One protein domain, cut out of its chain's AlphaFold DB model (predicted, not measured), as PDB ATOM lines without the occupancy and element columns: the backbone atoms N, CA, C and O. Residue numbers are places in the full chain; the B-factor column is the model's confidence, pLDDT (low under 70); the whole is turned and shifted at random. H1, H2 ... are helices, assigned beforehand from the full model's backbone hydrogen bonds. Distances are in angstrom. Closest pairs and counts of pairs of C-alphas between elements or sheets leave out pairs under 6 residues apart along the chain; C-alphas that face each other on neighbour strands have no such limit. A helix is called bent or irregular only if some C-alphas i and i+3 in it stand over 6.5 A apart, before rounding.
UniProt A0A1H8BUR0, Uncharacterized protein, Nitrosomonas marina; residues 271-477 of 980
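What this domain is: This is residues 271 to 477 of the 980 residues of an uncharacterized protein of Nitrosomonas marina (UniProt A0A1H8BUR0). Three long helices, H3, H6b and H7, lie side by side as an up-and-down bundle along the longest axis, each running against the one before it in the chain. H4 and H5 pack at steep angles on one side of it, with H1 farther out at the end of H4, and H9 crosses H7 on the other side. The printed part has 207 residues with nine named helices, H1 to H9 in order, and no named strand, and its class is all helix. It is compact, with a radius of gyration of the C-alphas of 17.3 A and spans of 56 by 43 by 27 A.

How they stand to each other: The hub is H3, residues 308 to 338, touching five other helices. H7, residues 425 to 450, touches it at a shallow tilt of 9 degrees, the same way; their closest C-alphas, of Gly 337 and Glu 447, are 4.2 A apart. H6, residues 391 to 420, was assigned as one helix by its hydrogen bonds but is bent, C-alphas 399 and 402 being 7.2 A apart; its arms are H6a, residues 391 to 399, and H6b, residues 402 to 420. H6b touches H3 at a shallow tilt of 16 degrees, opposite ways (closest C-alphas Gln 323 and Asn 412, 5.3 A), and forms a helical hairpin with H7 (Val 418 and Thr 428, 5.9 A). Residues 344 to 352 alone of H4, residues 344 to 361, touch H3 at a steep tilt of 58 degrees (Ala 332 and Ala 347, 4.7 A). H5, residues 373 to 386, touches residues 402 to 409 alone of H6b (Ala 377 and Ser 405, 5.2 A) and, with its residues 381 to 385 alone, forms a helical hairpin with H6a (Ile 384 and Arg 394, 6.4 A). H1, residues 273 to 283, touches residues 359 to 360 alone of H4, about perpendicular at 80 degrees (Thr 283 and Leu 359, 6.5 A). H2, residues 297 to 301, touches residues 310 to 318 alone of H3 (Ser 301 and Gln 311, 4.3 A). H8, residues 456 to 459, touches residues 403 to 407 alone of H6b (Ala 407 and Leu 459, 5.5 A). H9, residues 464 to 475, touches residues 430 to 438 alone of H7 at a steep tilt of 64 degrees (Ala 434 and Ala 474, 4.9 A). Every O i to N i+4 pair is within hydrogen-bond range in H1 to H5, H6a, H7 and H9, and 13 of 15 are in H6b; H8 is too short for one.

Where its parts are: H3 is 44.9 A long, from C-alpha 308 at (61.097, 13.067, 52.138); H7 is 36.3 A, H6b 27.4 A and H4 25.7 A. H9 ends with C-alpha 475 at (51.371, 33.419, 61.751).

The domain as a whole: The C-alphas farthest apart, of Asp 305 and Asp 391, are 57.0 A apart. The printed part has no cut; the links H1 to H2 and H4 to H5 are long. Residues 362 to 367 and 420 to 423 have pLDDT under 70.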
ATOM      1  N   LEU A 271      29.992   9.520  36.779       81.31
ATOM      2  CA  LEU A 271      31.238   8.762  36.692       81.31
ATOM      3  C   LEU A 271      31.446   7.902  37.945       81.31
ATOM      4  O   LEU A 271      30.898   8.184  39.007       81.31
ATOM      5  N   SER A 272      32.276   6.862  37.846       80.94
ATOM      6  CA  SER A 272      32.719   6.125  39.038       80.94
ATOM      7  C   SER A 272      33.692   6.952  39.885       80.94
ATOM      8  O   SER A 272      34.410   7.805  39.361       80.94
ATOM      9  N   VAL A 273      33.782   6.644  41.184       87.50
ATOM     10  CA  VAL A 273      34.740   7.283  42.108       87.50
ATOM     11  C   VAL A 273      36.173   7.190  41.578       87.50
ATOM     12  O   VAL A 273      36.877   8.189  41.563       87.50
ATOM     13  N   ASN A 274      36.586   6.036  41.045       84.44
ATOM     14  CA  ASN A 274      37.935   5.856  40.492       84.44
ATOM     15  C   ASN A 274      38.203   6.763  39.282       84.44
ATOM     16  O   ASN A 274      39.282   7.340  39.169       84.44
ATOM     17  N   GLN A 275      37.223   6.915  38.384       85.81
ATOM     18  CA  GLN A 275      37.341   7.831  37.245       85.81
ATOM     19  C   GLN A 275      37.407   9.286  37.712       85.81
ATOM     20  O   GLN A 275      38.233  10.046  37.213       85.81
ATOM     21  N   ALA A 276      36.575   9.666  38.683       91.31
ATOM     22  CA  ALA A 276      36.582  11.003  39.261       91.31
ATOM     23  C   ALA A 276      37.914  11.324  39.962       91.31
ATOM     24  O   ALA A 276      38.481  12.389  39.722       91.31
ATOM     25  N   SER A 277      38.463  10.385  40.742       92.88
ATOM     26  CA  SER A 277      39.787  10.509  41.363       92.88
ATOM     27  C   SER A 277      40.888  10.679  40.319       92.88
ATOM     28  O   SER A 277      41.710  11.580  40.448       92.88
ATOM     29  N   ALA A 278      40.884   9.877  39.250       89.50
ATOM     30  CA  ALA A 278      41.867   9.995  38.172       89.50
ATOM     31  C   ALA A 278      41.773  11.347  37.441       89.50
ATOM     32  O   ALA A 278      42.795  11.954  37.124       89.50
ATOM     33  N   ILE A 279      40.555  11.851  37.203       89.56
ATOM     34  CA  ILE A 279      40.343  13.185  36.628       89.56
ATOM     35  C   ILE A 279      40.914  14.258  37.554       89.56
ATOM     36  O   ILE A 279      41.685  15.090  37.081       89.56
ATOM     37  N   ALA A 280      40.590  14.221  38.849       92.31
ATOM     38  CA  ALA A 280      41.091  15.187  39.824       92.31
ATOM     39  C   ALA A 280      42.626  15.162  39.923       92.31
ATOM     40  O   ALA A 280      43.255  16.212  39.844       92.31
ATOM     41  N   LEU A 281      43.239  13.976  40.020       92.44
ATOM     42  CA  LEU A 281      44.695  13.824  40.095       92.44
ATOM     43  C   LEU A 281      45.394  14.394  38.855       92.44
ATOM     44  O   LEU A 281      46.276  15.241  38.982       92.44
ATOM     45  N   ARG A 282      44.953  13.988  37.659       88.62
ATOM     46  CA  ARG A 282      45.539  14.423  36.383       88.62
ATOM     47  C   ARG A 282      45.389  15.927  36.167       88.62
ATOM     48  O   ARG A 282      46.358  16.610  35.855       88.62
ATOM     49  N   THR A 283      44.173  16.452  36.317       89.38
ATOM     50  CA  THR A 283      43.875  17.864  36.001       89.38
ATOM     51  C   THR A 283      44.508  18.835  36.990       89.38
ATOM     52  O   THR A 283      44.930  19.913  36.580       89.38
ATOM     53  N   LEU A 284      44.649  18.443  38.259       90.25
ATOM     54  CA  LEU A 284      45.288  19.253  39.301       90.25
ATOM     55  C   LEU A 284      46.793  18.976  39.446       90.25
ATOM     56  O   LEU A 284      47.424  19.501  40.360       90.25
ATOM     57  N   SER A 285      47.376  18.174  38.546       87.69
ATOM     58  CA  SER A 285      48.807  17.829  38.539       87.69
ATOM     59  C   SER A 285      49.303  17.205  39.851       87.69
ATOM     60  O   SER A 285      50.420  17.465  40.304       87.69
ATOM     61  N   LEU A 286      48.463  16.375  40.471       90.31
ATOM     62  CA  LEU A 286      48.804  15.577  41.645       90.31
ATOM     63  C   LEU A 286      49.346  14.205  41.219       90.31
ATOM     64  O   LEU A 286      49.135  13.747  40.098       90.31
ATOM     65  N   ASN A 287      50.052  13.524  42.124       86.44
ATOM     66  CA  ASN A 287      50.596  12.194  41.842       86.44
ATOM     67  C   ASN A 287      49.463  11.171  41.635       86.44
ATOM     68  O   ASN A 287      48.662  10.941  42.537       86.44
ATOM     69  N   GLU A 288      49.445  10.523  40.468       86.56
ATOM     70  CA  GLU A 288      48.381   9.602  40.038       86.56
ATOM     71  C   GLU A 288      48.231   8.344  40.915       86.56
ATOM     72  O   GLU A 288      47.214   7.660  40.837       86.56
ATOM     73  N   ASN A 289      49.207   8.046  41.777       83.94
ATOM     74  CA  ASN A 289      49.194   6.866  42.645       83.94
ATOM     75  C   ASN A 289      48.583   7.117  44.038       83.94
ATOM     76  O   ASN A 289      48.639   6.231  44.892       83.94
ATOM     77  N   ILE A 290      48.046   8.312  44.309       89.44
ATOM     78  CA  ILE A 290      47.443   8.643  45.609       89.44
ATOM     79  C   ILE A 290      45.968   8.234  45.649       89.44
ATOM     80  O   ILE A 290      45.177   8.625  44.795       89.44
ATOM     81  N   ASP A 291      45.567   7.547  46.718       91.94
ATOM     82  CA  ASP A 291      44.158   7.294  47.028       91.94
ATOM     83  C   ASP A 291      43.521   8.482  47.773       91.94
ATOM     84  O   ASP A 291      43.432   8.490  49.000       91.94
ATOM     85  N   LEU A 292      43.083   9.506  47.033       94.56
ATOM     86  CA  LEU A 292      42.558  10.759  47.601       94.56
ATOM     87  C   LEU A 292      41.415  10.571  48.617       94.56
ATOM     88  O   LEU A 292      41.288  11.388  49.526       94.56
ATOM     89  N   VAL A 293      40.597   9.520  48.492       94.81
ATOM     90  CA  VAL A 293      39.454   9.284  49.397       94.81
ATOM     91  C   VAL A 293      39.863   8.701  50.756       94.81
ATOM     92  O   VAL A 293      39.079   8.735  51.708       94.81
ATOM     93  N   ASN A 294      41.103   8.217  50.879       94.25
ATOM     94  CA  ASN A 294      41.661   7.669  52.119       94.25
ATOM     95  C   ASN A 294      43.013   8.280  52.523       94.25
ATOM     96  O   ASN A 294      43.667   7.790  53.447       94.25
ATOM     97  N   PHE A 295      43.451   9.341  51.845       94.62
ATOM     98  CA  PHE A 295      44.768   9.934  52.047       94.62
ATOM     99  C   PHE A 295      44.718  11.149  52.978       94.62
ATOM    100  O   PHE A 295      44.329  12.248  52.587       94.62
ATOM    101  N   ASP A 296      45.142  10.952  54.227       95.25
ATOM    102  CA  ASP A 296      45.298  12.022  55.219       95.25
ATOM    103  C   ASP A 296      46.612  12.787  54.976       95.25
ATOM    104  O   ASP A 296      47.681  12.420  55.472       95.25
ATOM    105  N   SER A 297      46.530  13.854  54.181       94.12
ATOM    106  CA  SER A 297      47.672  14.677  53.762       94.12
ATOM    107  C   SER A 297      48.424  15.325  54.927       94.12
ATOM    108  O   SER A 297      49.652  15.423  54.881       94.12
ATOM    109  N   ILE A 298      47.728  15.730  55.994       92.50
ATOM    110  CA  ILE A 298      48.369  16.342  57.166       92.50
ATOM    111  C   ILE A 298      49.195  15.286  57.895       92.50
ATOM    112  O   ILE A 298      50.392  15.488  58.108       92.50
ATOM    113  N   LYS A 299      48.600  14.128  58.206       90.56
ATOM    114  CA  LYS A 299      49.306  13.021  58.861       90.56
ATOM    115  C   LYS A 299      50.515  12.543  58.055       90.56
ATOM    116  O   LYS A 299      51.580  12.329  58.634       90.56
ATOM    117  N   GLU A 300      50.366  12.364  56.744       91.00
ATOM    118  CA  GLU A 300      51.450  11.857  55.895       91.00
ATOM    119  C   GLU A 300      52.592  12.878  55.723       91.00
ATOM    120  O   GLU A 300      53.755  12.481  55.636       91.00
ATOM    121  N   SER A 301      52.307  14.185  55.775       88.94
ATOM    122  CA  SER A 301      53.331  15.239  55.645       88.94
ATOM    123  C   SER A 301      54.327  15.308  56.810       88.94
ATOM    124  O   SER A 301      55.484  15.682  56.618       88.94
ATOM    125  N   ILE A 302      53.906  14.916  58.014       86.94
ATOM    126  CA  ILE A 302      54.706  14.980  59.253       86.94
ATOM    127  C   ILE A 302      55.239  13.610  59.692       86.94
ATOM    128  O   ILE A 302      55.840  13.467  60.762       86.94
ATOM    129  N   ARG A 303      54.994  12.569  58.891       85.12
ATOM    130  CA  ARG A 303      55.274  11.185  59.258       85.12
ATOM    131  C   ARG A 303      56.780  10.910  59.300       85.12
ATOM    132  O   ARG A 303      57.466  11.000  58.290       85.12
ATOM    133  N   SER A 304      57.316  10.532  60.463       81.12
ATOM    134  CA  SER A 304      58.769  10.372  60.661       81.12
ATOM    135  C   SER A 304      59.376   9.086  60.082       81.12
ATOM    136  O   SER A 304      60.598   8.956  60.059       81.12
ATOM    137  N   ASP A 305      58.554   8.109  59.691       81.12
ATOM    138  CA  ASP A 305      58.978   6.794  59.188       81.12
ATOM    139  C   ASP A 305      58.845   6.644  57.658       81.12
ATOM    140  O   ASP A 305      58.925   5.530  57.142       81.12
ATOM    141  N   THR A 306      58.675   7.754  56.931       78.00
ATOM    142  CA  THR A 306      58.609   7.793  55.461       78.00
ATOM    143  C   THR A 306      59.733   8.632  54.859       78.00
ATOM    144  O   THR A 306      60.400   9.393  55.563       78.00
ATOM    145  N   ASP A 307      59.984   8.479  53.560       77.38
ATOM    146  CA  ASP A 307      60.962   9.307  52.858       77.38
ATOM    147  C   ASP A 307      60.452  10.739  52.603       77.38
ATOM    148  O   ASP A 307      59.253  11.023  52.604       77.38
ATOM    149  N   ALA A 308      61.393  11.654  52.363       76.44
ATOM    150  CA  ALA A 308      61.097  13.067  52.138       76.44
ATOM    151  C   ALA A 308      60.258  13.329  50.870       76.44
ATOM    152  O   ALA A 308      59.549  14.330  50.821       76.44
ATOM    153  N   ALA A 309      60.303  12.446  49.864       76.50
ATOM    154  CA  ALA A 309      59.517  12.608  48.641       76.50
ATOM    155  C   ALA A 309      58.030  12.312  48.895       76.50
ATOM    156  O   ALA A 309      57.160  13.031  48.413       76.50
ATOM    157  N   THR A 310      57.731  11.308  49.720       79.31
ATOM    158  CA  THR A 310      56.365  10.996  50.161       79.31
ATOM    159  C   THR A 310      55.782  12.130  51.011       79.31
ATOM    160  O   THR A 310      54.624  12.500  50.828       79.31
ATOM    161  N   GLN A 311      56.587  12.732  51.896       83.06
ATOM    162  CA  GLN A 311      56.172  13.921  52.657       83.06
ATOM    163  C   GLN A 311      55.888  15.111  51.732       83.06
ATOM    164  O   GLN A 311      54.891  15.803  51.917       83.06
ATOM    165  N   GLU A 312      56.725  15.337  50.715       83.38
ATOM    166  CA  GLU A 312      56.526  16.411  49.736       83.38
ATOM    167  C   GLU A 312      55.232  16.224  48.931       83.38
ATOM    168  O   GLU A 312      54.487  17.185  48.743       83.38
ATOM    169  N   ILE A 313      54.916  14.988  48.532       87.94
ATOM    170  CA  ILE A 313      53.639  14.647  47.893       87.94
ATOM    171  C   ILE A 313      52.461  14.981  48.820       87.94
ATOM    172  O   ILE A 313      51.494  15.604  48.383       87.94
ATOM    173  N   ALA A 314      52.543  14.611  50.100       90.38
ATOM    174  CA  ALA A 314      51.487  14.891  51.068       90.38
ATOM    175  C   ALA A 314      51.276  16.398  51.295       90.38
ATOM    176  O   ALA A 314      50.138  16.871  51.324       90.38
ATOM    177  N   ILE A 315      52.368  17.165  51.376       89.94
ATOM    178  CA  ILE A 315      52.321  18.629  51.457       89.94
ATOM    179  C   ILE A 315      51.680  19.215  50.198       89.94
ATOM    180  O   ILE A 315      50.858  20.120  50.314       89.94
ATOM    181  N   LEU A 316      52.023  18.717  49.006       92.56
ATOM    182  CA  LEU A 316      51.434  19.199  47.758       92.56
ATOM    183  C   LEU A 316      49.915  18.981  47.732       92.56
ATOM    184  O   LEU A 316      49.185  19.919  47.429       92.56
ATOM    185  N   VAL A 317      49.434  17.799  48.136       94.75
ATOM    186  CA  VAL A 317      47.990  17.522  48.267       94.75
ATOM    187  C   VAL A 317      47.320  18.530  49.208       94.75
ATOM    188  O   VAL A 317      46.264  19.070  48.882       94.75
ATOM    189  N   GLN A 318      47.955  18.837  50.344       94.56
ATOM    190  CA  GLN A 318      47.437  19.808  51.309       94.56
ATOM    191  C   GLN A 318      47.437  21.250  50.766       94.56
ATOM    192  O   GLN A 318      46.481  21.996  50.973       94.56
ATOM    193  N   VAL A 319      48.488  21.648  50.043       94.69
ATOM    194  CA  VAL A 319      48.592  22.956  49.373       94.69
ATOM    195  C   VAL A 319      47.493  23.104  48.322       94.69
ATOM    196  O   VAL A 319      46.803  24.123  48.310       94.69
ATOM    197  N   THR A 320      47.269  22.079  47.495       96.19
ATOM    198  CA  THR A 320      46.185  22.062  46.505       96.19
ATOM    199  C   THR A 320      44.816  22.155  47.177       96.19
ATOM    200  O   THR A 320      43.992  22.956  46.746       96.19
ATOM    201  N   ALA A 321      44.575  21.428  48.275       96.31
ATOM    202  CA  ALA A 321      43.334  21.558  49.043       96.31
ATOM    203  C   ALA A 321      43.114  23.000  49.553       96.31
ATOM    204  O   ALA A 321      42.014  23.535  49.411       96.31
ATOM    205  N   GLY A 322      44.165  23.667  50.049       96.00
ATOM    206  CA  GLY A 322      44.105  25.071  50.478       96.00
ATOM    207  C   GLY A 322      43.842  26.066  49.337       96.00
ATOM    208  O   GLY A 322      43.121  27.051  49.525       96.00
ATOM    209  N   GLN A 323      44.370  25.803  48.137       97.81
ATOM    210  CA  GLN A 323      44.077  26.602  46.939       97.81
ATOM    211  C   GLN A 323      42.627  26.437  46.469       97.81
ATOM    212  O   GLN A 323      41.997  27.419  46.075       97.81
ATOM    213  N   ILE A 324      42.089  25.213  46.532       97.69
ATOM    214  CA  ILE A 324      40.679  24.933  46.228       97.69
ATOM    215  C   ILE A 324      39.783  25.664  47.225       97.69
ATOM    216  O   ILE A 324      38.854  26.344  46.804       97.69
ATOM    217  N   ASN A 325      40.089  25.585  48.522       95.38
ATOM    218  CA  ASN A 325      39.321  26.283  49.549       95.38
ATOM    219  C   ASN A 325      39.316  27.808  49.315       95.38
ATOM    220  O   ASN A 325      38.265  28.440  49.297       95.38
ATOM    221  N   THR A 326      40.478  28.393  48.996       97.00
ATOM    222  CA  THR A 326      40.595  29.826  48.661       97.00
ATOM    223  C   THR A 326      39.792  30.202  47.411       97.00
ATOM    224  O   THR A 326      39.125  31.236  47.395       97.00
ATOM    225  N   LEU A 327      39.839  29.379  46.357       97.88
ATOM    226  CA  LEU A 327      39.034  29.577  45.150       97.88
ATOM    227  C   LEU A 327      37.538  29.550  45.482       97.88
ATOM    228  O   LEU A 327      36.806  30.444  45.059       97.88
ATOM    229  N   VAL A 328      37.093  28.542  46.231       97.94
ATOM    230  CA  VAL A 328      35.682  28.320  46.549       97.94
ATOM    231  C   VAL A 328      35.138  29.414  47.465       97.94
ATOM    232  O   VAL A 328      34.160  30.055  47.086       97.94
ATOM    233  N   GLY A 329      35.790  29.691  48.598       96.25
ATOM    234  CA  GLY A 329      35.324  30.677  49.582       96.25
ATOM    235  C   GLY A 329      35.229  32.091  49.009       96.25
ATOM    236  O   GLY A 329      34.171  32.715  49.014       96.25
ATOM    237  N   LEU A 330      36.292  32.592  48.366       97.50
ATOM    238  CA  LEU A 330      36.269  33.952  47.805       97.50
ATOM    239  C   LEU A 330      35.283  34.092  46.631       97.50
ATOM    240  O   LEU A 330      34.702  35.166  46.442       97.50
ATOM    241  N   SER A 331      35.071  33.025  45.854       97.56
ATOM    242  CA  SER A 331      34.032  33.002  44.816       97.56
ATOM    243  C   SER A 331      32.634  33.003  45.437       97.56
ATOM    244  O   SER A 331      31.767  33.754  44.989       97.56
ATOM    245  N   ALA A 332      32.415  32.216  46.491       97.00
ATOM    246  CA  ALA A 332      31.156  32.159  47.222       97.00
ATOM    247  C   ALA A 332      30.801  33.512  47.860       97.00
ATOM    248  O   ALA A 332      29.685  34.006  47.667       97.00
ATOM    249  N   ALA A 333      31.771  34.173  48.495       96.44
ATOM    250  CA  ALA A 333      31.620  35.516  49.045       96.44
ATOM    251  C   ALA A 333      31.246  36.556  47.981       96.44
ATOM    252  O   ALA A 333      30.423  37.437  48.241       96.44
ATOM    253  N   LEU A 334      31.793  36.456  46.761       96.81
ATOM    254  CA  LEU A 334      31.366  37.307  45.645       96.81
ATOM    255  C   LEU A 334      29.898  37.041  45.285       96.81
ATOM    256  O   LEU A 334      29.110  37.985  45.207       96.81
ATOM    257  N   LEU A 335      29.521  35.779  45.064       96.31
ATOM    258  CA  LEU A 335      28.161  35.407  44.657       96.31
ATOM    259  C   LEU A 335      27.121  35.846  45.696       96.31
ATOM    260  O   LEU A 335      26.092  36.428  45.336       96.31
ATOM    261  N   LYS A 336      27.417  35.642  46.981       94.94
ATOM    262  CA  LYS A 336      26.594  36.084  48.111       94.94
ATOM    263  C   LYS A 336      26.556  37.607  48.225       94.94
ATOM    264  O   LYS A 336      25.475  38.183  48.331       94.94
ATOM    265  N   GLY A 337      27.705  38.277  48.138       94.31
ATOM    266  CA  GLY A 337      27.814  39.733  48.257       94.31
ATOM    267  C   GLY A 337      27.121  40.504  47.125       94.31
ATOM    268  O   GLY A 337      26.545  41.565  47.366       94.31
ATOM    269  N   VAL A 338      27.110  39.960  45.902       94.19
ATOM    270  CA  VAL A 338      26.305  40.476  44.774       94.19
ATOM    271  C   VAL A 338      24.814  40.130  44.933       94.19
ATOM    272  O   VAL A 338      23.948  40.802  44.370       94.19
ATOM    273  N   GLY A 339      24.493  39.105  45.723       93.50
ATOM    274  CA  GLY A 339      23.132  38.620  45.961       93.50
ATOM    275  C   GLY A 339      22.645  37.583  44.946       93.50
ATOM    276  O   GLY A 339      21.439  37.353  44.855       93.50
ATOM    277  N   ILE A 340      23.550  36.967  44.177       93.75
ATOM    278  CA  ILE A 340      23.242  35.866  43.244       93.75
ATOM    279  C   ILE A 340      22.742  34.639  44.018       93.75
ATOM    280  O   ILE A 340      21.824  33.941  43.576       93.75
ATOM    281  N   THR A 341      23.313  34.392  45.194       93.25
ATOM    282  CA  THR A 341      22.846  33.377  46.141       93.25
ATOM    283  C   THR A 341      22.288  34.024  47.403       93.25
ATOM    284  O   THR A 341      22.598  35.162  47.750       93.25
ATOM    285  N   THR A 342      21.415  33.290  48.094       88.19
ATOM    286  CA  THR A 342      20.760  33.756  49.324       88.19
ATOM    287  C   THR A 342      21.595  33.551  50.581       88.19
ATOM    288  O   THR A 342      21.362  34.219  51.586       88.19
ATOM    289  N   ASN A 343      22.529  32.610  50.543       89.56
ATOM    290  CA  ASN A 343      23.471  32.313  51.610       89.56
ATOM    291  C   ASN A 343      24.785  31.807  50.990       89.56
ATOM    292  O   ASN A 343      24.892  31.634  49.771       89.56
ATOM    293  N   GLU A 344      25.781  31.642  51.850       89.75
ATOM    294  CA  GLU A 344      27.135  31.222  51.493       89.75
ATOM    295  C   GLU A 344      27.201  29.746  51.113       89.75
ATOM    296  O   GLU A 344      27.788  29.418  50.093       89.75
ATOM    297  N   ASP A 345      26.520  28.877  51.863       90.81
ATOM    298  CA  ASP A 345      26.522  27.427  51.636       90.81
ATOM    299  C   ASP A 345      26.023  27.071  50.222       90.81
ATOM    300  O   ASP A 345      26.645  26.285  49.507       90.81
ATOM    301  N   ASP A 346      24.944  27.718  49.765       91.12
ATOM    302  CA  ASP A 346      24.419  27.581  48.401       91.12
ATOM    303  C   ASP A 346      25.441  28.034  47.346       91.12
ATOM    304  O   ASP A 346      25.474  27.495  46.239       91.12
ATOM    305  N   ALA A 347      26.252  29.047  47.665       95.06
ATOM    306  CA  ALA A 347      27.294  29.550  46.779       95.06
ATOM    307  C   ALA A 347      28.498  28.607  46.730       95.06
ATOM    308  O   ALA A 347      28.986  28.319  45.643       95.06
ATOM    309  N   ILE A 348      28.925  28.082  47.877       95.75
ATOM    310  CA  ILE A 348      30.000  27.092  47.997       95.75
ATOM    311  C   ILE A 348      29.658  25.844  47.176       95.75
ATOM    312  O   ILE A 348      30.428  25.459  46.296       95.75
ATOM    313  N   ASN A 349      28.465  25.273  47.379       93.19
ATOM    314  CA  ASN A 349      27.998  24.098  46.634       93.19
ATOM    315  C   ASN A 349      27.956  24.360  45.121       93.19
ATOM    316  O   ASN A 349      28.362  23.520  44.317       93.19
ATOM    317  N   LEU A 350      27.503  25.550  44.714       95.00
ATOM    318  CA  LEU A 350      27.465  25.944  43.307       95.00
ATOM    319  C   LEU A 350      28.866  26.058  42.691       95.00
ATOM    320  O   LEU A 350      29.070  25.603  41.566       95.00
ATOM    321  N   VAL A 351      29.821  26.656  43.405       97.06
ATOM    322  CA  VAL A 351      31.195  26.807  42.912       97.06
ATOM    323  C   VAL A 351      31.870  25.441  42.792       97.06
ATOM    324  O   VAL A 351      32.488  25.171  41.764       97.06
ATOM    325  N   TYR A 352      31.696  24.547  43.772       96.62
ATOM    326  CA  TYR A 352      32.182  23.168  43.674       96.62
ATOM    327  C   TYR A 352      31.577  22.421  42.482       96.62
ATOM    328  O   TYR A 352      32.316  21.788  41.726       96.62
ATOM    329  N   LYS A 353      30.264  22.551  42.256       94.00
ATOM    330  CA  LYS A 353      29.577  21.972  41.093       94.00
ATOM    331  C   LYS A 353      30.187  22.451  39.772       94.00
ATOM    332  O   LYS A 353      30.546  21.637  38.923       94.00
ATOM    333  N   VAL A 354      30.325  23.767  39.593       94.75
ATOM    334  CA  VAL A 354      30.896  24.349  38.364       94.75
ATOM    335  C   VAL A 354      32.353  23.943  38.187       94.75
ATOM    336  O   VAL A 354      32.779  23.642  37.071       94.75
ATOM    337  N   PHE A 355      33.114  23.885  39.278       95.19
ATOM    338  CA  PHE A 355      34.499  23.452  39.225       95.19
ATOM    339  C   PHE A 355      34.623  21.984  38.808       95.19
ATOM    340  O   PHE A 355      35.393  21.673  37.899       95.19
ATOM    341  N   ALA A 356      33.799  21.098  39.371       93.88
ATOM    342  CA  ALA A 356      33.725  19.697  38.968       93.88
ATOM    343  C   ALA A 356      33.411  19.536  37.473       93.88
ATOM    344  O   ALA A 356      34.080  18.763  36.788       93.88
ATOM    345  N   THR A 357      32.442  20.290  36.940       89.69
ATOM    346  CA  THR A 357      32.141  20.299  35.498       89.69
ATOM    347  C   THR A 357      33.337  20.776  34.674       89.69
ATOM    348  O   THR A 357      33.704  20.127  33.696       89.69
ATOM    349  N   SER A 358      34.001  21.857  35.096       88.88
ATOM    350  CA  SER A 358      35.170  22.390  34.391       88.88
ATOM    351  C   SER A 358      36.308  21.373  34.301       88.88
ATOM    352  O   SER A 358      36.956  21.286  33.262       88.88
ATOM    353  N   LEU A 359      36.549  20.580  35.351       89.06
ATOM    354  CA  LEU A 359      37.593  19.552  35.324       89.06
ATOM    355  C   LEU A 359      37.286  18.416  34.343       89.06
ATOM    356  O   LEU A 359      38.208  17.876  33.737       89.06
ATOM    357  N   VAL A 360      36.014  18.074  34.134       85.81
ATOM    358  CA  VAL A 360      35.615  17.054  33.149       85.81
ATOM    359  C   VAL A 360      35.696  17.588  31.713       85.81
ATOM    360  O   VAL A 360      36.108  16.854  30.815       85.81
ATOM    361  N   ASP A 361      35.368  18.867  31.497       74.88
ATOM    362  CA  ASP A 361      35.362  19.505  30.172       74.88
ATOM    363  C   ASP A 361      36.756  19.911  29.656       74.88
ATOM    364  O   ASP A 361      36.919  20.191  28.458       74.88
ATOM    365  N   THR A 362      37.785  19.928  30.515       61.94
ATOM    366  CA  THR A 362      39.175  20.123  30.071       61.94
ATOM    367  C   THR A 362      39.558  19.024  29.075       61.94
ATOM    368  O   THR A 362      39.724  17.850  29.411       61.94
ATOM    369  N   LYS A 363      39.667  19.402  27.792       44.34
ATOM    370  CA  LYS A 363      40.076  18.494  26.711       44.34
ATOM    371  C   LYS A 363      41.368  17.785  27.111       44.34
ATOM    372  O   LYS A 363      42.255  18.431  27.653       44.34
ATOM    373  N   ILE A 364      41.427  16.491  26.798       35.88
ATOM    374  CA  ILE A 364      42.293  15.387  27.271       35.88
ATOM    375  C   ILE A 364      43.784  15.673  27.616       35.88
ATOM    376  O   ILE A 364      44.374  14.848  28.305       35.88
ATOM    377  N   ASP A 365      44.346  16.857  27.348       42.75
ATOM    378  CA  ASP A 365      45.731  17.255  27.678       42.75
ATOM    379  C   ASP A 365      45.861  18.557  28.515       42.75
ATOM    380  O   ASP A 365      46.968  19.050  28.730       42.75
ATOM    381  N   GLY A 366      44.755  19.162  28.972       53.69
ATOM    382  CA  GLY A 366      44.776  20.393  29.775       53.69
ATOM    383  C   GLY A 366      44.809  20.135  31.285       53.69
ATOM    384  O   GLY A 366      43.860  19.583  31.835       53.69
ATOM    385  N   TRP A 367      45.873  20.564  31.962       67.94
ATOM    386  CA  TRP A 367      45.862  20.850  33.405       67.94
ATOM    387  C   TRP A 367      45.024  22.106  33.720       67.94
ATOM    388  O   TRP A 367      44.871  22.975  32.861       67.94
ATOM    389  N   PHE A 368      44.483  22.198  34.935       85.56
ATOM    390  CA  PHE A 368      43.816  23.390  35.463       85.56
ATOM    391  C   PHE A 368      44.758  24.079  36.455       85.56
ATOM    392  O   PHE A 368      45.105  23.500  37.488       85.56
ATOM    393  N   ASP A 369      45.181  25.307  36.162       88.00
ATOM    394  CA  ASP A 369      46.122  26.036  37.010       88.00
ATOM    395  C   ASP A 369      45.369  26.886  38.042       88.00
ATOM    396  O   ASP A 369      44.872  27.978  37.764       88.00
ATOM    397  N   LEU A 370      45.350  26.407  39.289       94.31
ATOM    398  CA  LEU A 370      44.752  27.100  40.436       94.31
ATOM    399  C   LEU A 370      45.404  28.460  40.752       94.31
ATOM    400  O   LEU A 370      44.891  29.196  41.592       94.31
ATOM    401  N   THR A 371      46.522  28.817  40.117       89.75
ATOM    402  CA  THR A 371      47.197  30.114  40.259       89.75
ATOM    403  C   THR A 371      46.971  31.052  39.068       89.75
ATOM    404  O   THR A 371      47.291  32.248  39.150       89.75
ATOM    405  N   ALA A 372      46.406  30.542  37.970       86.69
ATOM    406  CA  ALA A 372      46.152  31.303  36.760       86.69
ATOM    407  C   ALA A 372      44.843  32.090  36.865       86.69
ATOM    408  O   ALA A 372      43.762  31.547  37.085       86.69
ATOM    409  N   ASN A 373      44.932  33.400  36.632       86.00
ATOM    410  CA  ASN A 373      43.778  34.294  36.697       86.00
ATOM    411  C   ASN A 373      42.643  33.883  35.739       86.00
ATOM    412  O   ASN A 373      41.477  33.974  36.110       86.00
ATOM    413  N   ASN A 374      42.988  33.412  34.535       85.25
ATOM    414  CA  ASN A 374      42.009  33.006  33.526       85.25
ATOM    415  C   ASN A 374      41.204  31.777  33.962       85.25
ATOM    416  O   ASN A 374      39.982  31.794  33.843       85.25
ATOM    417  N   ASP A 375      41.869  30.752  34.490       89.62
ATOM    418  CA  ASP A 375      41.228  29.506  34.924       89.62
ATOM    419  C   ASP A 375      40.299  29.777  36.115       89.62
ATOM    420  O   ASP A 375      39.129  29.396  36.109       89.62
ATOM    421  N   ILE A 376      40.766  30.569  37.085       95.25
ATOM    422  CA  ILE A 376      39.943  31.050  38.205       95.25
ATOM    423  C   ILE A 376      38.723  31.841  37.704       95.25
ATOM    424  O   ILE A 376      37.599  31.620  38.160       95.25
ATOM    425  N   ALA A 377      38.922  32.769  36.763       93.12
ATOM    426  CA  ALA A 377      37.841  33.589  36.224       93.12
ATOM    427  C   ALA A 377      36.775  32.746  35.506       93.12
ATOM    428  O   ALA A 377      35.592  33.078  35.589       93.12
ATOM    429  N   GLN A 378      37.159  31.644  34.851       93.06
ATOM    430  CA  GLN A 378      36.209  30.722  34.221       93.06
ATOM    431  C   GLN A 378      35.265  30.081  35.243       93.06
ATOM    432  O   GLN A 378      34.062  30.025  34.994       93.06
ATOM    433  N   ILE A 379      35.771  29.665  36.408       95.69
ATOM    434  CA  ILE A 379      34.943  29.058  37.463       95.69
ATOM    435  C   ILE A 379      33.948  30.066  38.037       95.69
ATOM    436  O   ILE A 379      32.755  29.771  38.166       95.69
ATOM    437  N   ILE A 380      34.411  31.283  38.331       96.38
ATOM    438  CA  ILE A 380      33.544  32.350  38.844       96.38
ATOM    439  C   ILE A 380      32.469  32.694  37.807       96.38
ATOM    440  O   ILE A 380      31.284  32.763  38.135       96.38
ATOM    441  N   GLN A 381      32.861  32.868  36.541       93.88
ATOM    442  CA  GLN A 381      31.931  33.189  35.464       93.88
ATOM    443  C   GLN A 381      30.902  32.073  35.247       93.88
ATOM    444  O   GLN A 381      29.711  32.362  35.135       93.88
ATOM    445  N   GLY A 382      31.331  30.808  35.236       92.94
ATOM    446  CA  GLY A 382      30.431  29.658  35.141       92.94
ATOM    447  C   GLY A 382      29.410  29.634  36.279       92.94
ATOM    448  O   GLY A 382      28.222  29.431  36.036       92.94
ATOM    449  N   SER A 383      29.839  29.958  37.501       95.00
ATOM    450  CA  SER A 383      28.967  30.012  38.684       95.00
ATOM    451  C   SER A 383      27.915  31.120  38.595       95.00
ATOM    452  O   SER A 383      26.748  30.895  38.917       95.00
ATOM    453  N   ILE A 384      28.283  32.301  38.088       93.00
ATOM    454  CA  ILE A 384      27.330  33.394  37.834       93.00
ATOM    455  C   ILE A 384      26.249  32.954  36.829       93.00
ATOM    456  O   ILE A 384      25.070  33.274  37.003       93.00
ATOM    457  N   LEU A 385      26.642  32.222  35.782       89.56
ATOM    458  CA  LEU A 385      25.743  31.800  34.704       89.56
ATOM    459  C   LEU A 385      24.823  30.640  35.112       89.56
ATOM    460  O   LEU A 385      23.640  30.655  34.773       89.56
ATOM    461  N   GLU A 386      25.331  29.672  35.874       88.25
ATOM    462  CA  GLU A 386      24.595  28.467  36.279       88.25
ATOM    463  C   GLU A 386      23.375  28.785  37.170       88.25
ATOM    464  O   GLU A 386      22.335  28.129  37.082       88.25
ATOM    465  N   LYS A 387      23.438  29.835  38.005       79.81
ATOM    466  CA  LYS A 387      22.366  30.169  38.964       79.81
ATOM    467  C   LYS A 387      21.144  30.877  38.353       79.81
ATOM    468  O   LYS A 387      20.177  31.127  39.072       79.81
ATOM    469  N   ASN A 388      21.137  31.164  37.046       74.50
ATOM    470  CA  ASN A 388      20.145  32.031  36.383       74.50
ATOM    471  C   ASN A 388      20.022  33.416  37.055       74.50
ATOM    472  O   ASN A 388      18.911  33.884  37.319       74.50
ATOM    473  N   ALA A 389      21.157  34.057  37.362       82.56
ATOM    474  CA  ALA A 389      21.192  35.408  37.923       82.56
ATOM    475  C   ALA A 389      20.411  36.413  37.053       82.56
ATOM    476  O   ALA A 389      20.385  36.294  35.823       82.56
ATOM    477  N   ASP A 390      19.797  37.424  37.678       87.75
ATOM    478  CA  ASP A 390      19.169  38.498  36.907       87.75
ATOM    479  C   ASP A 390      20.218  39.375  36.193       87.75
ATOM    480  O   ASP A 390      21.409  39.350  36.509       87.75
ATOM    481  N   ASP A 391      19.787  40.162  35.202       87.38
ATOM    482  CA  ASP A 391      20.701  40.970  34.382       87.38
ATOM    483  C   ASP A 391      21.527  41.984  35.194       87.38
ATOM    484  O   ASP A 391      22.638  42.325  34.788       87.38
ATOM    485  N   THR A 392      21.014  42.465  36.332       86.31
ATOM    486  CA  THR A 392      21.722  43.431  37.188       86.31
ATOM    487  C   THR A 392      22.795  42.729  38.008       86.31
ATOM    488  O   THR A 392      23.939  43.179  38.038       86.31
ATOM    489  N   GLN A 393      22.440  41.602  38.622       90.38
ATOM    490  CA  GLN A 393      23.360  40.770  39.394       90.38
ATOM    491  C   GLN A 393      24.486  40.223  38.515       90.38
ATOM    492  O   GLN A 393      25.655  40.298  38.885       90.38
ATOM    493  N   ARG A 394      24.147  39.735  37.318       87.94
ATOM    494  CA  ARG A 394      25.120  39.236  36.345       87.94
ATOM    495  C   ARG A 394      26.099  40.322  35.919       87.94
ATOM    496  O   ARG A 394      27.302  40.099  35.976       87.94
ATOM    497  N   LEU A 395      25.601  41.509  35.567       86.25
ATOM    498  CA  LEU A 395      26.457  42.638  35.201       86.25
ATOM    499  C   LEU A 395      27.392  43.040  36.352       86.25
ATOM    500  O   LEU A 395      28.569  43.302  36.124       86.25
ATOM    501  N   GLN A 396      26.886  43.084  37.585       87.75
ATOM    502  CA  GLN A 396      27.693  43.432  38.756       87.75
ATOM    503  C   GLN A 396      28.763  42.375  39.055       87.75
ATOM    504  O   GLN A 396      29.912  42.735  39.305       87.75
ATOM    505  N   GLY A 397      28.421  41.087  38.972       87.06
ATOM    506  CA  GLY A 397      29.387  39.994  39.097       87.06
ATOM    507  C   GLY A 397      30.463  40.036  38.007       87.06
ATOM    508  O   GLY A 397      31.644  39.911  38.312       87.06
ATOM    509  N   GLU A 398      30.078  40.292  36.753       85.81
ATOM    510  CA  GLU A 398      31.010  40.422  35.621       85.81
ATOM    511  C   GLU A 398      31.972  41.612  35.777       85.81
ATOM    512  O   GLU A 398      33.143  41.498  35.420       85.81
ATOM    513  N   LEU A 399      31.519  42.736  36.348       87.19
ATOM    514  CA  LEU A 399      32.378  43.898  36.623       87.19
ATOM    515  C   LEU A 399      33.436  43.616  37.696       87.19
ATOM    516  O   LEU A 399      34.543  44.141  37.612       87.19
ATOM    517  N   LEU A 400      33.097  42.795  38.693       94.12
ATOM    518  CA  LEU A 400      33.979  42.443  39.809       94.12
ATOM    519  C   LEU A 400      34.853  41.214  39.532       94.12
ATOM    520  O   LEU A 400      35.763  40.919  40.309       94.12
ATOM    521  N   LEU A 401      34.593  40.505  38.430       91.81
ATOM    522  CA  LEU A 401      35.229  39.236  38.087       91.81
ATOM    523  C   LEU A 401      36.757  39.334  38.084       91.81
ATOM    524  O   LEU A 401      37.414  38.493  38.690       91.81
ATOM    525  N   ALA A 402      37.308  40.362  37.434       85.50
ATOM    526  CA  ALA A 402      38.753  40.548  37.313       85.50
ATOM    527  C   ALA A 402      39.427  40.805  38.672       85.50
ATOM    528  O   ALA A 402      40.507  40.279  38.935       85.50
ATOM    529  N   ASP A 403      38.780  41.575  39.553       90.69
ATOM    530  CA  ASP A 403      39.323  41.892  40.876       90.69
ATOM    531  C   ASP A 403      39.344  40.650  41.776       90.69
ATOM    532  O   ASP A 403      40.355  40.371  42.427       90.69
ATOM    533  N   VAL A 404      38.249  39.880  41.796       96.44
ATOM    534  CA  VAL A 404      38.152  38.656  42.610       96.44
ATOM    535  C   VAL A 404      39.062  37.562  42.069       96.44
ATOM    536  O   VAL A 404      39.809  36.965  42.846       96.44
ATOM    537  N   SER A 405      39.076  37.331  40.752       96.19
ATOM    538  CA  SER A 405      39.964  36.327  40.163       96.19
ATOM    539  C   SER A 405      41.435  36.671  40.400       96.19
ATOM    540  O   SER A 405      42.252  35.777  40.620       96.19
ATOM    541  N   GLN A 406      41.798  37.960  40.411       93.06
ATOM    542  CA  GLN A 406      43.168  38.388  40.693       93.06
ATOM    543  C   GLN A 406      43.514  38.255  42.177       93.06
ATOM    544  O   GLN A 406      44.620  37.826  42.503       93.06
ATOM    545  N   ALA A 407      42.582  38.578  43.078       94.50
ATOM    546  CA  ALA A 407      42.756  38.374  44.513       94.50
ATOM    547  C   ALA A 407      42.991  36.891  44.850       94.50
ATOM    548  O   ALA A 407      43.944  36.577  45.568       94.50
ATOM    549  N   ILE A 408      42.186  35.987  44.276       98.06
ATOM    550  CA  ILE A 408      42.352  34.532  44.415       98.06
ATOM    551  C   ILE A 408      43.692  34.093  43.821       98.06
ATOM    552  O   ILE A 408      44.448  33.402  44.494       98.06
ATOM    553  N   ALA A 409      44.044  34.542  42.609       95.81
ATOM    554  CA  ALA A 409      45.319  34.190  41.981       95.81
ATOM    555  C   ALA A 409      46.524  34.606  42.842       95.81
ATOM    556  O   ALA A 409      47.476  33.844  42.991       95.81
ATOM    557  N   ASN A 410      46.487  35.795  43.450       93.81
ATOM    558  CA  ASN A 410      47.556  36.268  44.329       93.81
ATOM    559  C   ASN A 410      47.698  35.401  45.588       93.81
ATOM    560  O   ASN A 410      48.815  35.058  45.977       93.81
ATOM    561  N   LEU A 411      46.575  35.042  46.217       97.44
ATOM    562  CA  LEU A 411      46.565  34.179  47.399       97.44
ATOM    563  C   LEU A 411      47.004  32.752  47.048       97.44
ATOM    564  O   LEU A 411      47.864  32.207  47.734       97.44
ATOM    565  N   ASN A 412      46.515  32.185  45.944       97.62
ATOM    566  CA  ASN A 412      46.886  30.844  45.490       97.62
ATOM    567  C   ASN A 412      48.356  30.746  45.072       97.62
ATOM    568  O   ASN A 412      48.976  29.711  45.316       97.62
ATOM    569  N   LYS A 413      48.943  31.817  44.516       93.94
ATOM    570  CA  LYS A 413      50.397  31.914  44.299       93.94
ATOM    571  C   LYS A 413      51.158  31.923  45.617       93.94
ATOM    572  O   LYS A 413      52.089  31.147  45.778       93.94
ATOM    573  N   ALA A 414      50.728  32.730  46.587       93.06
ATOM    574  CA  ALA A 414      51.365  32.753  47.901       93.06
ATOM    575  C   ALA A 414      51.257  31.401  48.634       93.06
ATOM    576  O   ALA A 414      52.194  31.012  49.326       93.06
ATOM    577  N   ILE A 415      50.146  30.677  48.454       94.88
ATOM    578  CA  ILE A 415      49.947  29.307  48.950       94.88
ATOM    579  C   ILE A 415      50.901  28.328  48.253       94.88
ATOM    580  O   ILE A 415      51.578  27.560  48.936       94.88
ATOM    581  N   ALA A 416      51.028  28.390  46.924       90.81
ATOM    582  CA  ALA A 416      51.988  27.573  46.181       90.81
ATOM    583  C   ALA A 416      53.441  27.852  46.614       90.81
ATOM    584  O   ALA A 416      54.231  26.926  46.799       90.81
ATOM    585  N   ASP A 417      53.781  29.120  46.860       87.31
ATOM    586  CA  ASP A 417      55.119  29.561  47.264       87.31
ATOM    587  C   ASP A 417      55.544  29.033  48.643       87.31
ATOM    588  O   ASP A 417      56.740  29.035  48.959       87.31
ATOM    589  N   VAL A 418      54.622  28.519  49.466       85.62
ATOM    590  CA  VAL A 418      54.970  27.844  50.728       85.62
ATOM    591  C   VAL A 418      55.881  26.632  50.475       85.62
ATOM    592  O   VAL A 418      56.743  26.320  51.303       85.62
ATOM    593  N   LEU A 419      55.792  26.017  49.291       78.69
ATOM    594  CA  LEU A 419      56.662  24.921  48.854       78.69
ATOM    595  C   LEU A 419      58.128  25.340  48.638       78.69
ATOM    596  O   LEU A 419      58.981  24.482  48.426       78.69
ATOM    597  N   SER A 420      58.469  26.631  48.697       68.38
ATOM    598  CA  SER A 420      59.855  27.103  48.539       68.38
ATOM    599  C   SER A 420      60.766  26.777  49.737       68.38
ATOM    600  O   SER A 420      61.986  26.724  49.574       68.38
ATOM    601  N   ASN A 421      60.206  26.489  50.924       56.41
ATOM    602  CA  ASN A 421      60.943  26.197  52.166       56.41
ATOM    603  C   ASN A 421      60.800  24.726  52.618       56.41
ATOM    604  O   ASN A 421      60.410  24.443  53.748       56.41
ATOM    605  N   LYS A 422      61.150  23.778  51.737       60.94
ATOM    606  CA  LYS A 422      60.874  22.321  51.842       60.94
ATOM    607  C   LYS A 422      61.471  21.558  53.035       60.94
ATOM    608  O   LYS A 422      61.284  20.352  53.133       60.94
ATOM    609  N   THR A 423      62.246  22.193  53.910       62.34
ATOM    610  CA  THR A 423      63.019  21.474  54.939       62.34
ATOM    611  C   THR A 423      62.266  21.236  56.250       62.34
ATOM    612  O   THR A 423      62.793  20.534  57.108       62.34
ATOM    613  N   ASP A 424      61.078  21.825  56.433       77.56
ATOM    614  CA  ASP A 424      60.290  21.725  57.669       77.56
ATOM    615  C   ASP A 424      58.780  21.697  57.361       77.56
ATOM    616  O   ASP A 424      58.165  22.732  57.098       77.56
ATOM    617  N   ALA A 425      58.188  20.498  57.395       81.44
ATOM    618  CA  ALA A 425      56.767  20.283  57.115       81.44
ATOM    619  C   ALA A 425      55.848  21.054  58.081       81.44
ATOM    620  O   ALA A 425      54.846  21.621  57.650       81.44
ATOM    621  N   GLY A 426      56.213  21.151  59.365       83.00
ATOM    622  CA  GLY A 426      55.427  21.885  60.361       83.00
ATOM    623  C   GLY A 426      55.416  23.389  60.083       83.00
ATOM    624  O   GLY A 426      54.371  24.036  60.158       83.00
ATOM    625  N   LEU A 427      56.556  23.954  59.676       83.19
ATOM    626  CA  LEU A 427      56.628  25.355  59.251       83.19
ATOM    627  C   LEU A 427      55.823  25.614  57.969       83.19
ATOM    628  O   LEU A 427      55.188  26.664  57.848       83.19
ATOM    629  N   THR A 428      55.836  24.678  57.022       86.38
ATOM    630  CA  THR A 428      55.019  24.750  55.807       86.38
ATOM    631  C   THR A 428      53.526  24.754  56.142       86.38
ATOM    632  O   THR A 428      52.822  25.671  55.720       86.38
ATOM    633  N   LEU A 429      53.052  23.818  56.968       90.00
ATOM    634  CA  LEU A 429      51.657  23.784  57.422       90.00
ATOM    635  C   LEU A 429      51.272  25.057  58.200       90.00
ATOM    636  O   LEU A 429      50.191  25.606  57.993       90.00
ATOM    637  N   ASN A 430      52.178  25.603  59.021       90.25
ATOM    638  CA  ASN A 430      51.969  26.883  59.706       90.25
ATOM    639  C   ASN A 430      51.773  28.053  58.728       90.25
ATOM    640  O   ASN A 430      50.877  28.877  58.913       90.25
ATOM    641  N   ASN A 431      52.611  28.138  57.694       89.50
ATOM    642  CA  ASN A 431      52.510  29.191  56.686       89.50
ATOM    643  C   ASN A 431      51.231  29.048  55.846       89.50
ATOM    644  O   ASN A 431      50.611  30.065  55.530       89.50
ATOM    645  N   LEU A 432      50.815  27.814  55.537       93.00
ATOM    646  CA  LEU A 432      49.551  27.534  54.857       93.00
ATOM    647  C   LEU A 432      48.352  28.005  55.695       93.00
ATOM    648  O   LEU A 432      47.559  28.810  55.211       93.00
ATOM    649  N   ALA A 433      48.284  27.619  56.973       93.00
ATOM    650  CA  ALA A 433      47.221  28.055  57.884       93.00
ATOM    651  C   ALA A 433      47.188  29.588  58.049       93.00
ATOM    652  O   ALA A 433      46.124  30.205  58.104       93.00
ATOM    653  N   ALA A 434      48.354  30.245  58.087       93.06
ATOM    654  CA  ALA A 434      48.426  31.704  58.131       93.06
ATOM    655  C   ALA A 434      47.858  32.362  56.863       93.06
ATOM    656  O   ALA A 434      47.185  33.389  56.959       93.06
ATOM    657  N   LEU A 435      48.111  31.782  55.688       95.44
ATOM    658  CA  LEU A 435      47.537  32.245  54.426       95.44
ATOM    659  C   LEU A 435      46.027  32.007  54.362       95.44
ATOM    660  O   LEU A 435      45.318  32.910  53.929       95.44
ATOM    661  N   GLN A 436      45.525  30.882  54.877       94.69
ATOM    662  CA  GLN A 436      44.084  30.619  54.986       94.69
ATOM    663  C   GLN A 436      43.387  31.634  55.908       94.69
ATOM    664  O   GLN A 436      42.389  32.235  55.521       94.69
ATOM    665  N   ILE A 437      43.983  31.981  57.060       95.31
ATOM    666  CA  ILE A 437      43.470  33.066  57.922       95.31
ATOM    667  C   ILE A 437      43.366  34.392  57.153       95.31
ATOM    668  O   ILE A 437      42.417  35.155  57.369       95.31
ATOM    669  N   VAL A 438      44.357  34.704  56.308       96.44
ATOM    670  CA  VAL A 438      44.339  35.907  55.465       96.44
ATOM    671  C   VAL A 438      43.250  35.804  54.400       96.44
ATOM    672  O   VAL A 438      42.514  36.776  54.246       96.44
ATOM    673  N   ALA A 439      43.123  34.665  53.716       96.06
ATOM    674  CA  ALA A 439      42.107  34.424  52.696       96.06
ATOM    675  C   ALA A 439      40.692  34.635  53.251       96.06
ATOM    676  O   ALA A 439      39.956  35.449  52.708       96.06
ATOM    677  N   GLU A 440      40.364  34.066  54.407       93.50
ATOM    678  CA  GLU A 440      39.055  34.263  55.045       93.50
ATOM    679  C   GLU A 440      38.798  35.731  55.460       93.50
ATOM    680  O   GLU A 440      37.686  36.252  55.397       93.50
ATOM    681  N   ASN A 441      39.836  36.472  55.876       94.00
ATOM    682  CA  ASN A 441      39.673  37.906  56.153       94.00
ATOM    683  C   ASN A 441      39.397  38.709  54.866       94.00
ATOM    684  O   ASN A 441      38.784  39.782  54.920       94.00
ATOM    685  N   ILE A 442      39.913  38.237  53.727       95.94
ATOM    686  CA  ILE A 442      39.641  38.799  52.402       95.94
ATOM    687  C   ILE A 442      38.240  38.408  51.942       95.94
ATOM    688  O   ILE A 442      37.535  39.281  51.453       95.94
ATOM    689  N   GLU A 443      37.810  37.175  52.176       95.19
ATOM    690  CA  GLU A 443      36.464  36.668  51.907       95.19
ATOM    691  C   GLU A 443      35.386  37.546  52.555       95.19
ATOM    692  O   GLU A 443      34.575  38.145  51.846       95.19
ATOM    693  N   THR A 444      35.479  37.792  53.871       93.38
ATOM    694  CA  THR A 444      34.569  38.718  54.576       93.38
ATOM    695  C   THR A 444      34.570  40.120  53.946       93.38
ATOM    696  O   THR A 444      33.554  40.820  53.914       93.38
ATOM    697  N   ALA A 445      35.728  40.577  53.456       94.12
ATOM    698  CA  ALA A 445      35.838  41.875  52.804       94.12
ATOM    699  C   ALA A 445      35.224  41.872  51.393       94.12
ATOM    700  O   ALA A 445      34.608  42.872  51.026       94.12
ATOM    701  N   ILE A 446      35.360  40.790  50.621       96.50
ATOM    702  CA  ILE A 446      34.711  40.629  49.315       96.50
ATOM    703  C   ILE A 446      33.202  40.651  49.499       96.50
ATOM    704  O   ILE A 446      32.552  41.475  48.863       96.50
ATOM    705  N   GLU A 447      32.656  39.848  50.414       93.88
ATOM    706  CA  GLU A 447      31.209  39.787  50.646       93.88
ATOM    707  C   GLU A 447      30.630  41.180  50.951       93.88
ATOM    708  O   GLU A 447      29.662  41.626  50.329       93.88
ATOM    709  N   ALA A 448      31.273  41.921  51.861       92.12
ATOM    710  CA  ALA A 448      30.811  43.245  52.265       92.12
ATOM    711  C   ALA A 448      30.870  44.280  51.126       92.12
ATOM    712  O   ALA A 448      29.963  45.105  50.988       92.12
ATOM    713  N   ASN A 449      31.937  44.264  50.321       91.44
ATOM    714  CA  ASN A 449      32.193  45.302  49.318       91.44
ATOM    715  C   ASN A 449      31.612  44.962  47.934       91.44
ATOM    716  O   ASN A 449      31.300  45.879  47.169       91.44
ATOM    717  N   ALA A 450      31.375  43.684  47.628       91.56
ATOM    718  CA  ALA A 450      30.789  43.247  46.362       91.56
ATOM    719  C   ALA A 450      29.406  43.868  46.126       91.56
ATOM    720  O   ALA A 450      29.126  44.322  45.017       91.56
ATOM    721  N   SER A 451      28.599  44.021  47.182       84.69
ATOM    722  CA  SER A 451      27.296  44.706  47.131       84.69
ATOM    723  C   SER A 451      27.380  46.164  46.648       84.69
ATOM    724  O   SER A 451      26.426  46.689  46.075       84.69
ATOM    725  N   THR A 452      28.535  46.810  46.844       82.75
ATOM    726  CA  THR A 452      28.799  48.204  46.455       82.75
ATOM    727  C   THR A 452      29.522  48.351  45.114       82.75
ATOM    728  O   THR A 452      29.579  49.461  44.588       82.75
ATOM    729  N   GLY A 453      30.026  47.251  44.542       79.62
ATOM    730  CA  GLY A 453      30.658  47.232  43.220       79.62
ATOM    731  C   GLY A 453      32.108  47.732  43.165       79.62
ATOM    732  O   GLY A 453      32.569  48.057  42.076       79.62
ATOM    733  N   ASP A 454      32.828  47.800  44.293       82.31
ATOM    734  CA  ASP A 454      34.241  48.218  44.346       82.31
ATOM    735  C   ASP A 454      35.067  47.282  45.240       82.31
ATOM    736  O   ASP A 454      34.847  47.206  46.448       82.31
ATOM    737  N   LEU A 455      36.048  46.590  44.656       91.06
ATOM    738  CA  LEU A 455      36.959  45.693  45.369       91.06
ATOM    739  C   LEU A 455      38.416  46.172  45.367       91.06
ATOM    740  O   LEU A 455      39.291  45.469  45.878       91.06
ATOM    741  N   MET A 456      38.705  47.394  44.913       83.50
ATOM    742  CA  MET A 456      40.080  47.898  44.783       83.50
ATOM    743  C   MET A 456      40.848  47.883  46.112       83.50
ATOM    744  O   MET A 456      42.025  47.516  46.177       83.50
ATOM    745  N   SER A 457      40.177  48.248  47.210       82.25
ATOM    746  CA  SER A 457      40.778  48.231  48.552       82.25
ATOM    747  C   SER A 457      41.003  46.817  49.104       82.25
ATOM    748  O   SER A 457      41.870  46.619  49.959       82.25
ATOM    749  N   VAL A 458      40.237  45.838  48.613       86.31
ATOM    750  CA  VAL A 458      40.378  44.418  48.944       86.31
ATOM    751  C   VAL A 458      41.553  43.831  48.166       86.31
ATOM    752  O   VAL A 458      42.454  43.257  48.777       86.31
ATOM    753  N   LEU A 459      41.623  44.088  46.856       87.69
ATOM    754  CA  LEU A 459      42.715  43.649  45.987       87.69
ATOM    755  C   LEU A 459      44.081  44.134  46.496       87.69
ATOM    756  O   LEU A 459      45.025  43.348  46.591       87.69
ATOM    757  N   ALA A 460      44.174  45.391  46.946       79.25
ATOM    758  CA  ALA A 460      45.399  45.971  47.505       79.25
ATOM    759  C   ALA A 460      45.949  45.240  48.749       79.25
ATOM    760  O   ALA A 460      47.126  45.406  49.093       79.25
ATOM    761  N   LYS A 461      45.125  44.445  49.448       85.12
ATOM    762  CA  LYS A 461      45.553  43.625  50.595       85.12
ATOM    763  C   LYS A 461      46.192  42.300  50.175       85.12
ATOM    764  O   LYS A 461      46.906  41.711  50.979       85.12
ATOM    765  N   THR A 462      45.974  41.863  48.937       89.44
ATOM    766  CA  THR A 462      46.483  40.588  48.401       89.44
ATOM    767  C   THR A 462      47.830  40.721  47.689       89.44
ATOM    768  O   THR A 462      48.329  39.747  47.146       89.44
ATOM    769  N   VAL A 463      48.457  41.904  47.696       77.38
ATOM    770  CA  VAL A 463      49.712  42.152  46.966       77.38
ATOM    771  C   VAL A 463      50.821  42.726  47.848       77.38
ATOM    772  O   VAL A 463      50.580  43.476  48.802       77.38
ATOM    773  N   GLY A 464      52.063  42.393  47.487       82.69
ATOM    774  CA  GLY A 464      53.287  42.992  48.022       82.69
ATOM    775  C   GLY A 464      53.353  43.041  49.553       82.69
ATOM    776  O   GLY A 464      52.967  42.112  50.257       82.69
ATOM    777  N   VAL A 465      53.823  44.174  50.082       73.38
ATOM    778  CA  VAL A 465      54.061  44.373  51.525       73.38
ATOM    779  C   VAL A 465      52.797  44.336  52.389       73.38
ATOM    780  O   VAL A 465      52.902  44.273  53.616       73.38
ATOM    781  N   ASN A 466      51.608  44.452  51.793       83.56
ATOM    782  CA  ASN A 466      50.354  44.331  52.533       83.56
ATOM    783  C   ASN A 466      50.038  42.862  52.797       83.56
ATOM    784  O   ASN A 466      49.782  42.523  53.953       83.56
ATOM    785  N   LEU A 467      50.162  42.007  51.775       87.69
ATOM    786  CA  LEU A 467      50.008  40.563  51.929       87.69
ATOM    787  C   LEU A 467      51.046  40.011  52.909       87.69
ATOM    788  O   LEU A 467      50.673  39.356  53.875       87.69
ATOM    789  N   THR A 468      52.329  40.365  52.748       84.12
ATOM    790  CA  THR A 468      53.394  39.910  53.663       84.12
ATOM    791  C   THR A 468      53.080  40.251  55.121       84.12
ATOM    792  O   THR A 468      53.177  39.400  55.997       84.12
ATOM    793  N   ARG A 469      52.632  41.483  55.396       85.06
ATOM    794  CA  ARG A 469      52.294  41.920  56.759       85.06
ATOM    795  C   ARG A 469      51.058  41.213  57.310       85.06
ATOM    796  O   ARG A 469      51.002  40.939  58.509       85.06
ATOM    797  N   ALA A 470      50.065  40.960  56.458       88.75
ATOM    798  CA  ALA A 470      48.868  40.217  56.834       88.75
ATOM    799  C   ALA A 470      49.232  38.776  57.222       88.75
ATOM    800  O   ALA A 470      48.835  38.329  58.297       88.75
ATOM    801  N   VAL A 471      50.073  38.113  56.421       88.00
ATOM    802  CA  VAL A 471      50.582  36.761  56.693       88.00
ATOM    803  C   VAL A 471      51.427  36.737  57.966       88.00
ATOM    804  O   VAL A 471      51.167  35.925  58.849       88.00
ATOM    805  N   ASP A 472      52.370  37.666  58.137       85.31
ATOM    806  CA  ASP A 472      53.189  37.754  59.357       85.31
ATOM    807  C   ASP A 472      52.339  37.942  60.618       85.31
ATOM    808  O   ASP A 472      52.643  37.382  61.671       85.31
ATOM    809  N   THR A 473      51.255  38.715  60.516       88.50
ATOM    810  CA  THR A 473      50.301  38.888  61.617       88.50
ATOM    811  C   THR A 473      49.546  37.584  61.881       88.50
ATOM    812  O   THR A 473      49.461  37.154  63.033       88.50
ATOM    813  N   ALA A 474      49.049  36.926  60.832       91.06
ATOM    814  CA  ALA A 474      48.311  35.670  60.927       91.06
ATOM    815  C   ALA A 474      49.152  34.530  61.531       91.06
ATOM    816  O   ALA A 474      48.666  33.816  62.405       91.06
ATOM    817  N   ARG A 475      50.444  34.426  61.190       86.25
ATOM    818  CA  ARG A 475      51.371  33.419  61.751       86.25
ATOM    819  C   ARG A 475      51.459  33.431  63.277       86.25
ATOM    820  O   ARG A 475      51.751  32.407  63.887       86.25
ATOM    821  N   THR A 476      51.197  34.578  63.908       84.62
ATOM    822  CA  THR A 476      51.232  34.705  65.376       84.62
ATOM    823  C   THR A 476      49.997  34.141  66.079       84.62
ATOM    824  O   THR A 476      50.024  33.978  67.300       84.62
ATOM    825  N   VAL A 477      48.927  33.860  65.330       87.94
ATOM    826  CA  VAL A 477      47.643  33.371  65.853       87.94
ATOM    827  C   VAL A 477      47.242  31.998  65.308       87.94
ATOM    828  O   VAL A 477      46.207  31.484  65.732       87.94
TER     829      VAL A 477